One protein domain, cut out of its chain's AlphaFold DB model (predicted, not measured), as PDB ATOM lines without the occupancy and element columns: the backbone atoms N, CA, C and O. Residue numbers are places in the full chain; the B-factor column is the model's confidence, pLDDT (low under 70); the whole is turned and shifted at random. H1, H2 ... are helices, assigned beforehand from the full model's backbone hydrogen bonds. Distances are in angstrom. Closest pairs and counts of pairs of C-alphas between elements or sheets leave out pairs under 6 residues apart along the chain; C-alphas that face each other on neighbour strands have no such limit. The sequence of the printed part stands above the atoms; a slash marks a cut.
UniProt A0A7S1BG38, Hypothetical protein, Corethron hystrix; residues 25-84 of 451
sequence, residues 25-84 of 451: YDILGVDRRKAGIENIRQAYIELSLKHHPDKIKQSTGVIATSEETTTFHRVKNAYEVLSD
ATOM      1  N   TYR A  25     110.787 173.263 202.780       90.25
ATOM      2  CA  TYR A  25     110.067 172.382 201.858       90.25
ATOM      3  C   TYR A  25     110.570 172.530 200.415       90.25
ATOM      4  O   TYR A  25     110.725 171.528 199.717       90.25
ATOM      5  N   ASP A  26     110.886 173.756 199.983       89.44
ATOM      6  CA  ASP A  26     111.420 174.007 198.640       89.44
ATOM      7  C   ASP A  26     112.887 173.570 198.525       89.44
ATOM      8  O   ASP A  26     113.261 173.025 197.488       89.44
ATOM      9  N   ILE A  27     113.694 173.715 199.587       90.19
ATOM     10  CA  ILE A  27     115.066 173.175 199.655       90.19
ATOM     11  C   ILE A  27     115.056 171.658 199.434       90.19
ATOM     12  O   ILE A  27     115.870 171.144 198.667       90.19
ATOM     13  N   LEU A  28     114.117 170.944 200.063       89.44
ATOM     14  CA  LEU A  28     113.964 169.495 199.901       89.44
ATOM     15  C   LEU A  28     113.168 169.094 198.643       89.44
ATOM     16  O   LEU A  28     113.129 167.916 198.303       89.44
ATOM     17  N   GLY A  29     112.541 170.037 197.934       87.69
ATOM     18  CA  GLY A  29     111.741 169.749 196.737       87.69
ATOM     19  C   GLY A  29     110.451 168.968 197.022       87.69
ATOM     20  O   GLY A  29     109.962 168.232 196.164       87.69
ATOM     21  N   VAL A  30     109.883 169.110 198.220       89.44
ATOM     22  CA  VAL A  30     108.658 168.411 198.637       89.44
ATOM     23  C   VAL A  30     107.486 169.384 198.765       89.44
ATOM     24  O   VAL A  30     107.646 170.538 199.148       89.44
ATOM     25  N   ASP A  31     106.275 168.931 198.438       84.50
ATOM     26  CA  ASP A  31     105.072 169.751 198.600       84.50
ATOM     27  C   ASP A  31     104.616 169.743 200.064       84.50
ATOM     28  O   ASP A  31     104.223 168.699 200.580       84.50
ATOM     29  N   ARG A  32     104.602 170.910 200.714       83.38
ATOM     30  CA  ARG A  32     104.145 171.104 202.101       83.38
ATOM     31  C   ARG A  32     102.814 170.410 202.406       83.38
ATOM     32  O   ARG A  32     102.674 169.831 203.479       83.38
ATOM     33  N   ARG A  33     101.850 170.445 201.475       79.44
ATOM     34  CA  ARG A  33     100.499 169.884 201.687       79.44
ATOM     35  C   ARG A  33     100.462 168.357 201.606       79.44
ATOM     36  O   ARG A  33      99.570 167.748 202.185       79.44
ATOM     37  N   LYS A  34     101.411 167.751 200.886       80.06
ATOM     38  CA  LYS A  34     101.474 166.303 200.610       80.06
ATOM     39  C   LYS A  34     102.692 165.615 201.248       80.06
ATOM     40  O   LYS A  34     102.876 164.408 201.101       80.06
ATOM     41  N   ALA A  35     103.559 166.364 201.926       81.12
ATOM     42  CA  ALA A  35     104.812 165.863 202.476       81.12
ATOM     43  C   ALA A  35     104.579 165.045 203.756       81.12
ATOM     44  O   ALA A  35     104.519 165.590 204.863       81.12
ATOM     45  N   GLY A  36     104.501 163.723 203.606       85.06
ATOM     46  CA  GLY A  36     104.693 162.779 204.707       85.06
ATOM     47  C   GLY A  36     106.155 162.726 205.173       85.06
ATOM     48  O   GLY A  36     107.061 163.146 204.451       85.06
ATOM     49  N   ILE A  37     106.388 162.188 206.373       86.38
ATOM     50  CA  ILE A  37     107.733 162.041 206.966       86.38
ATOM     51  C   ILE A  37     108.650 161.215 206.049       86.38
ATOM     52  O   ILE A  37     109.805 161.583 205.837       86.38
ATOM     53  N   GLU A  38     108.115 160.166 205.421       85.69
ATOM     54  CA  GLU A  38     108.877 159.325 204.489       85.69
ATOM     55  C   GLU A  38     109.321 160.079 203.232       85.69
ATOM     56  O   GLU A  38     110.458 159.930 202.788       85.69
ATOM     57  N   ASN A  39     108.478 160.974 202.706       87.88
ATOM     58  CA  ASN A  39     108.829 161.797 201.546       87.88
ATOM     59  C   ASN A  39     109.964 162.778 201.884       87.88
ATOM     60  O   ASN A  39     110.876 162.972 201.082       87.88
ATOM     61  N   ILE A  40     109.932 163.364 203.086       90.88
ATOM     62  CA  ILE A  40     110.973 164.272 203.597       90.88
ATOM     63  C   ILE A  40     112.297 163.519 203.779       90.88
ATOM     64  O   ILE A  40     113.352 164.001 203.364       90.88
ATOM     65  N   ARG A  41     112.243 162.309 204.347       90.06
ATOM     66  CA  ARG A  41     113.414 161.447 204.534       90.06
ATOM     67  C   ARG A  41     114.027 161.019 203.206       90.06
ATOM     68  O   ARG A  41     115.243 161.098 203.045       90.06
ATOM     69  N   GLN A  42     113.202 160.597 202.252       89.38
ATOM     70  CA  GLN A  42     113.673 160.162 200.940       89.38
ATOM     71  C   GLN A  42     114.339 161.313 200.172       89.38
ATOM     72  O   GLN A  42     115.428 161.130 199.627       89.38
ATOM     73  N   ALA A  43     113.739 162.507 200.197       89.56
ATOM     74  CA  ALA A  43     114.308 163.705 199.581       89.56
ATOM     75  C   ALA A  43     115.648 164.114 200.214       89.56
ATOM     76  O   ALA A  43     116.598 164.447 199.504       89.56
ATOM     77  N   TYR A  44     115.760 164.030 201.545       92.19
ATOM     78  CA  TYR A  44     117.013 164.292 202.251       92.19
ATOM     79  C   TYR A  44     118.119 163.301 201.871       92.19
ATOM     80  O   TYR A  44     119.249 163.728 201.642       92.19
ATOM     81  N   ILE A  45     117.816 162.001 201.774       89.75
ATOM     82  CA  ILE A  45     118.800 160.980 201.374       89.75
ATOM     83  C   ILE A  45     119.307 161.264 199.956       89.75
ATOM     84  O   ILE A  45     120.516 161.269 199.725       89.75
ATOM     85  N   GLU A  46     118.401 161.552 199.021       89.44
ATOM     86  CA  GLU A  46     118.743 161.849 197.627       89.44
ATOM     87  C   GLU A  46     119.633 163.098 197.506       89.44
ATOM     88  O   GLU A  46     120.680 163.061 196.853       89.44
ATOM     89  N   LEU A  47     119.268 164.189 198.189       87.88
ATOM     90  CA  LEU A  47     120.027 165.441 198.175       87.88
ATOM     91  C   LEU A  47     121.360 165.333 198.919       87.88
ATOM     92  O   LEU A  47     122.375 165.826 198.428       87.88
ATOM     93  N   SER A  48     121.396 164.642 200.056       86.75
ATOM     94  CA  SER A  48     122.629 164.434 200.823       86.75
ATOM     95  C   SER A  48     123.634 163.608 200.035       86.75
ATOM     96  O   SER A  48     124.804 163.965 199.982       86.75
ATOM     97  N   LEU A  49     123.188 162.556 199.340       85.81
ATOM     98  CA  LEU A  49     124.047 161.760 198.461       85.81
ATOM     99  C   LEU A  49     124.556 162.538 197.248       85.81
ATOM    100  O   LEU A  49     125.504 162.088 196.606       85.81
ATOM    101  N   LYS A  50     123.920 163.650 196.883       83.62
ATOM    102  CA  LYS A  50     124.339 164.497 195.766       83.62
ATOM    103  C   LYS A  50     125.296 165.603 196.208       83.62
ATOM    104  O   LYS A  50     126.240 165.892 195.486       83.62
ATOM    105  N   HIS A  51     125.072 166.167 197.393       82.50
ATOM    106  CA  HIS A  51     125.804 167.323 197.913       82.50
ATOM    107  C   HIS A  51     126.802 166.980 199.037       82.50
ATOM    108  O   HIS A  51     127.308 167.878 199.702       82.50
ATOM    109  N   HIS A  52     127.103 165.698 199.275       81.19
ATOM    110  CA  HIS A  52     128.071 165.299 200.302       81.19
ATOM    111  C   HIS A  52     129.501 165.751 199.939       81.19
ATOM    112  O   HIS A  52     129.961 165.430 198.836       81.19
ATOM    113  N   PRO A  53     130.255 166.385 200.861       75.25
ATOM    114  CA  PRO A  53     131.598 166.902 200.578       75.25
ATOM    115  C   PRO A  53     132.574 165.816 200.097       75.25
ATOM    116  O   PRO A  53     133.351 166.062 199.177       75.25
ATOM    117  N   ASP A  54     132.490 164.591 200.632       75.19
ATOM    118  CA  ASP A  54     133.359 163.484 200.191       75.19
ATOM    119  C   ASP A  54     133.073 163.024 198.760       75.19
ATOM    120  O   ASP A  54     133.991 162.644 198.034       75.19
ATOM    121  N   LYS A  55     131.811 163.077 198.326       71.50
ATOM    122  CA  LYS A  55     131.436 162.635 196.982       71.50
ATOM    123  C   LYS A  55     131.772 163.692 195.937       71.50
ATOM    124  O   LYS A  55     132.227 163.336 194.858       71.50
ATOM    125  N   ILE A  56     131.627 164.970 196.285       68.62
ATOM    126  CA  ILE A  56     132.085 166.101 195.465       68.62
ATOM    127  C   ILE A  56     133.609 166.037 195.294       68.62
ATOM    128  O   ILE A  56     134.128 166.159 194.184       68.62
ATOM    129  N   LYS A  57     134.334 165.739 196.380       66.88
ATOM    130  CA  LYS A  57     135.787 165.536 196.351       66.88
ATOM    131  C   LYS A  57     136.191 164.361 195.455       66.88
ATOM    132  O   LYS A  57     137.181 164.461 194.736       66.88
ATOM    133  N   GLN A  58     135.420 163.271 195.461       64.94
ATOM    134  CA  GLN A  58     135.643 162.113 194.587       64.94
ATOM    135  C   GLN A  58     135.277 162.372 193.117       64.94
ATOM    136  O   GLN A  58     135.955 161.849 192.239       64.94
ATOM    137  N   SER A  59     134.232 163.157 192.828       64.44
ATOM    138  CA  SER A  59     133.780 163.412 191.452       64.44
ATOM    139  C   SER A  59     134.593 164.480 190.732       64.44
ATOM    140  O   SER A  59     134.784 164.391 189.523       64.44
ATOM    141  N   THR A  60     135.045 165.499 191.462       63.59
ATOM    142  CA  THR A  60     135.648 166.704 190.877       63.59
ATOM    143  C   THR A  60     137.158 166.762 191.123       63.59
ATOM    144  O   THR A  60     137.859 167.522 190.465       63.59
ATOM    145  N   GLY A  61     137.688 165.961 192.060       57.59
ATOM    146  CA  GLY A  61     139.112 165.945 192.421       57.59
ATOM    147  C   GLY A  61     139.589 167.189 193.186       57.59
ATOM    148  O   GLY A  61     140.773 167.308 193.489       57.59
ATOM    149  N   VAL A  62     138.673 168.103 193.520       63.28
ATOM    150  CA  VAL A  62     138.921 169.386 194.196       63.28
ATOM    151  C   VAL A  62     138.232 169.377 195.566       63.28
ATOM    152  O   VAL A  62     137.211 168.715 195.754       63.28
ATOM    153  N   ILE A  63     138.802 170.077 196.553       65.12
ATOM    154  CA  ILE A  63     138.176 170.265 197.871       65.12
ATOM    155  C   ILE A  63     136.862 171.035 197.680       65.12
ATOM    156  O   ILE A  63     136.856 172.046 196.981       65.12
ATOM    157  N   ALA A  64     135.775 170.553 198.294       62.16
ATOM    158  CA  ALA A  64     134.455 171.172 198.205       62.16
ATOM    159  C   ALA A  64     134.528 172.682 198.478       62.16
ATOM    160  O   ALA A  64     135.119 173.129 199.464       62.16
ATOM    161  N   THR A  65     133.933 173.457 197.581       68.25
ATOM    162  CA  THR A  65     133.900 174.918 197.670       68.25
ATOM    163  C   THR A  65     133.051 175.381 198.861       68.25
ATOM    164  O   THR A  65     132.217 174.639 199.395       68.25
ATOM    165  N   SER A  66     133.247 176.632 199.297       69.31
ATOM    166  CA  SER A  66     132.432 177.235 200.365       69.31
ATOM    167  C   SER A  66     130.935 177.212 200.029       69.31
ATOM    168  O   SER A  66     130.103 177.076 200.920       69.31
ATOM    169  N   GLU A  67     130.577 177.327 198.751       69.81
ATOM    170  CA  GLU A  67     129.183 177.297 198.301       69.81
ATOM    171  C   GLU A  67     128.583 175.892 198.463       69.81
ATOM    172  O   GLU A  67     127.525 175.729 199.071       69.81
ATOM    173  N   GLU A  68     129.294 174.843 198.055       71.44
ATOM    174  CA  GLU A  68     128.821 173.457 198.175       71.44
ATOM    175  C   GLU A  68     128.641 173.021 199.636       71.44
ATOM    176  O   GLU A  68     127.631 172.405 199.988       71.44
ATOM    177  N   THR A  69     129.563 173.413 200.518       74.56
ATOM    178  CA  THR A  69     129.420 173.169 201.962       74.56
ATOM    179  C   THR A  69     128.202 173.894 202.537       74.56
ATOM    180  O   THR A  69     127.427 173.284 203.277       74.56
ATOM    181  N   THR A  70     127.946 175.148 202.145       80.25
ATOM    182  CA  THR A  70     126.733 175.864 202.582       80.25
ATOM    183  C   THR A  70     125.443 175.202 202.092       80.25
ATOM    184  O   THR A  70     124.488 175.101 202.865       80.25
ATOM    185  N   THR A  71     125.409 174.668 200.863       81.44
ATOM    186  CA  THR A  71     124.226 173.953 200.349       81.44
ATOM    187  C   THR A  71     123.938 172.668 201.126       81.44
ATOM    188  O   THR A  71     122.787 172.423 201.493       81.44
ATOM    189  N   PHE A  72     124.968 171.887 201.470       84.50
ATOM    190  CA  PHE A  72     124.815 170.691 202.302       84.50
ATOM    191  C   PHE A  72     124.277 171.035 203.698       84.50
ATOM    192  O   PHE A  72     123.342 170.393 204.182       84.50
ATOM    193  N   HIS A  73     124.806 172.093 204.321       86.12
ATOM    194  CA  HIS A  73     124.309 172.574 205.611       86.12
ATOM    195  C   HIS A  73     122.841 173.016 205.548       86.12
ATOM    196  O   HIS A  73     122.073 172.690 206.451       86.12
ATOM    197  N   ARG A  74     122.410 173.689 204.474       87.81
ATOM    198  CA  ARG A  74     121.001 174.080 204.280       87.81
ATOM    199  C   ARG A  74     120.071 172.875 204.144       87.81
ATOM    200  O   ARG A  74     119.029 172.845 204.793       87.81
ATOM    201  N   VAL A  75     120.454 171.873 203.350       90.44
ATOM    202  CA  VAL A  75     119.684 170.625 203.183       90.44
ATOM    203  C   VAL A  75     119.561 169.877 204.512       90.44
ATOM    204  O   VAL A  75     118.474 169.418 204.867       90.44
ATOM    205  N   LYS A  76     120.657 169.797 205.274       92.00
ATOM    206  CA  LYS A  76     120.670 169.181 206.603       92.00
ATOM    207  C   LYS A  76     119.757 169.918 207.584       92.00
ATOM    208  O   LYS A  76     118.906 169.284 208.199       92.00
ATOM    209  N   ASN A  77     119.869 171.242 207.670       91.19
ATOM    210  CA  ASN A  77     119.023 172.059 208.544       91.19
ATOM    211  C   ASN A  77     117.534 171.934 208.179       91.19
ATOM    212  O   ASN A  77     116.690 171.815 209.065       91.19
ATOM    213  N   ALA A  78     117.209 171.906 206.882       90.81
ATOM    214  CA  ALA A  78     115.841 171.702 206.413       90.81
ATOM    215  C   ALA A  78     115.277 170.349 206.874       90.81
ATOM    216  O   ALA A  78     114.154 170.284 207.372       90.81
ATOM    217  N   TYR A  79     116.062 169.275 206.768       93.31
ATOM    218  CA  TYR A  79     115.655 167.962 207.261       93.31
ATOM    219  C   TYR A  79     115.510 167.928 208.788       93.31
ATOM    220  O   TYR A  79     114.511 167.415 209.284       93.31
ATOM    221  N   GLU A  80     116.447 168.496 209.549       92.56
ATOM    222  CA  GLU A  80     116.389 168.508 211.020       92.56
ATOM    223  C   GLU A  80     115.146 169.223 211.566       92.56
ATOM    224  O   GLU A  80     114.576 168.797 212.569       92.56
ATOM    225  N   VAL A  81     114.696 170.289 210.901       90.31
ATOM    226  CA  VAL A  81     113.489 171.021 211.309       90.31
ATOM    227  C   VAL A  81     112.217 170.307 210.853       90.31
ATOM    228  O   VAL A  81     111.248 170.264 211.606       90.31
ATOM    229  N   LEU A  82     112.200 169.737 209.644       91.19
ATOM    230  CA  LEU A  82     111.005 169.098 209.078       91.19
ATOM    231  C   LEU A  82     110.789 167.641 209.523       91.19
ATOM    232  O   LEU A  82     109.674 167.134 209.397       91.19
ATOM    233  N   SER A  83     111.826 166.956 210.010       91.12
ATOM    234  CA  SER A  83     111.726 165.575 210.509       91.12
ATOM    235  C   SER A  83     111.178 165.489 211.934       91.12
ATOM    236  O   SER A  83     110.490 164.521 212.254       91.12
ATOM    237  N   ASP A  84     111.437 166.498 212.772       91.12
ATOM    238  CA  ASP A  84     110.871 166.601 214.119       91.12
ATOM    239  C   ASP A  84     109.454 167.205 214.043       91.12
ATOM    240  O   ASP A  84     109.299 168.347 213.596       91.12
TER     241      ASP A  84
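What this domain is: This is residues 25 to 84 of the 451 residues of the protein "Hypothetical protein" of Corethron hystrix (UniProt A0A7S1BG38). Two long helices, H2 and H4, lie side by side and run opposite ways as a rod, with short H1 packed on both and H3 beyond the end of H2. The printed part has 60 residues, with four named helices in order H1 to H4 and no named strand: all helix. It is only just compact, close to loose, with radius of gyration of the C-alphas 12.4 A and spans 39 by 16 by 16 A.

How they stand to each other: H1, residues 25 to 28, touches H2, residues 37 to 51; their closest C-alphas, Leu 28 and Ala 43, are 5.8 A apart. H2 touches H4, residues 66 to 83, at a shallow tilt of 11 degrees, opposite ways; closest C-alphas His 51 and Phe 72, 5.6 A. H3, residues 53 to 60, forms a hairpin with H4, which it only just touches, with 3 pairs of C-alphas within 8 A. Every O i to N i+4 pair is within hydrogen-bond range in H2, H3 and H4; H1 is too short for one.

Where its parts are: H1 begins at C-alpha 25 (110.067, 172.382, 201.858). H2 measures 20.9 A and H4 25.8 A, ending at C-alpha 83 (111.726, 165.575, 210.509).

The domain as a whole: The farthest C-alphas, Arg 33 and Gly 61, are 39.9 A apart. The printed part has no cut and no long link. Residues 56 to 67 have pLDDT under 70.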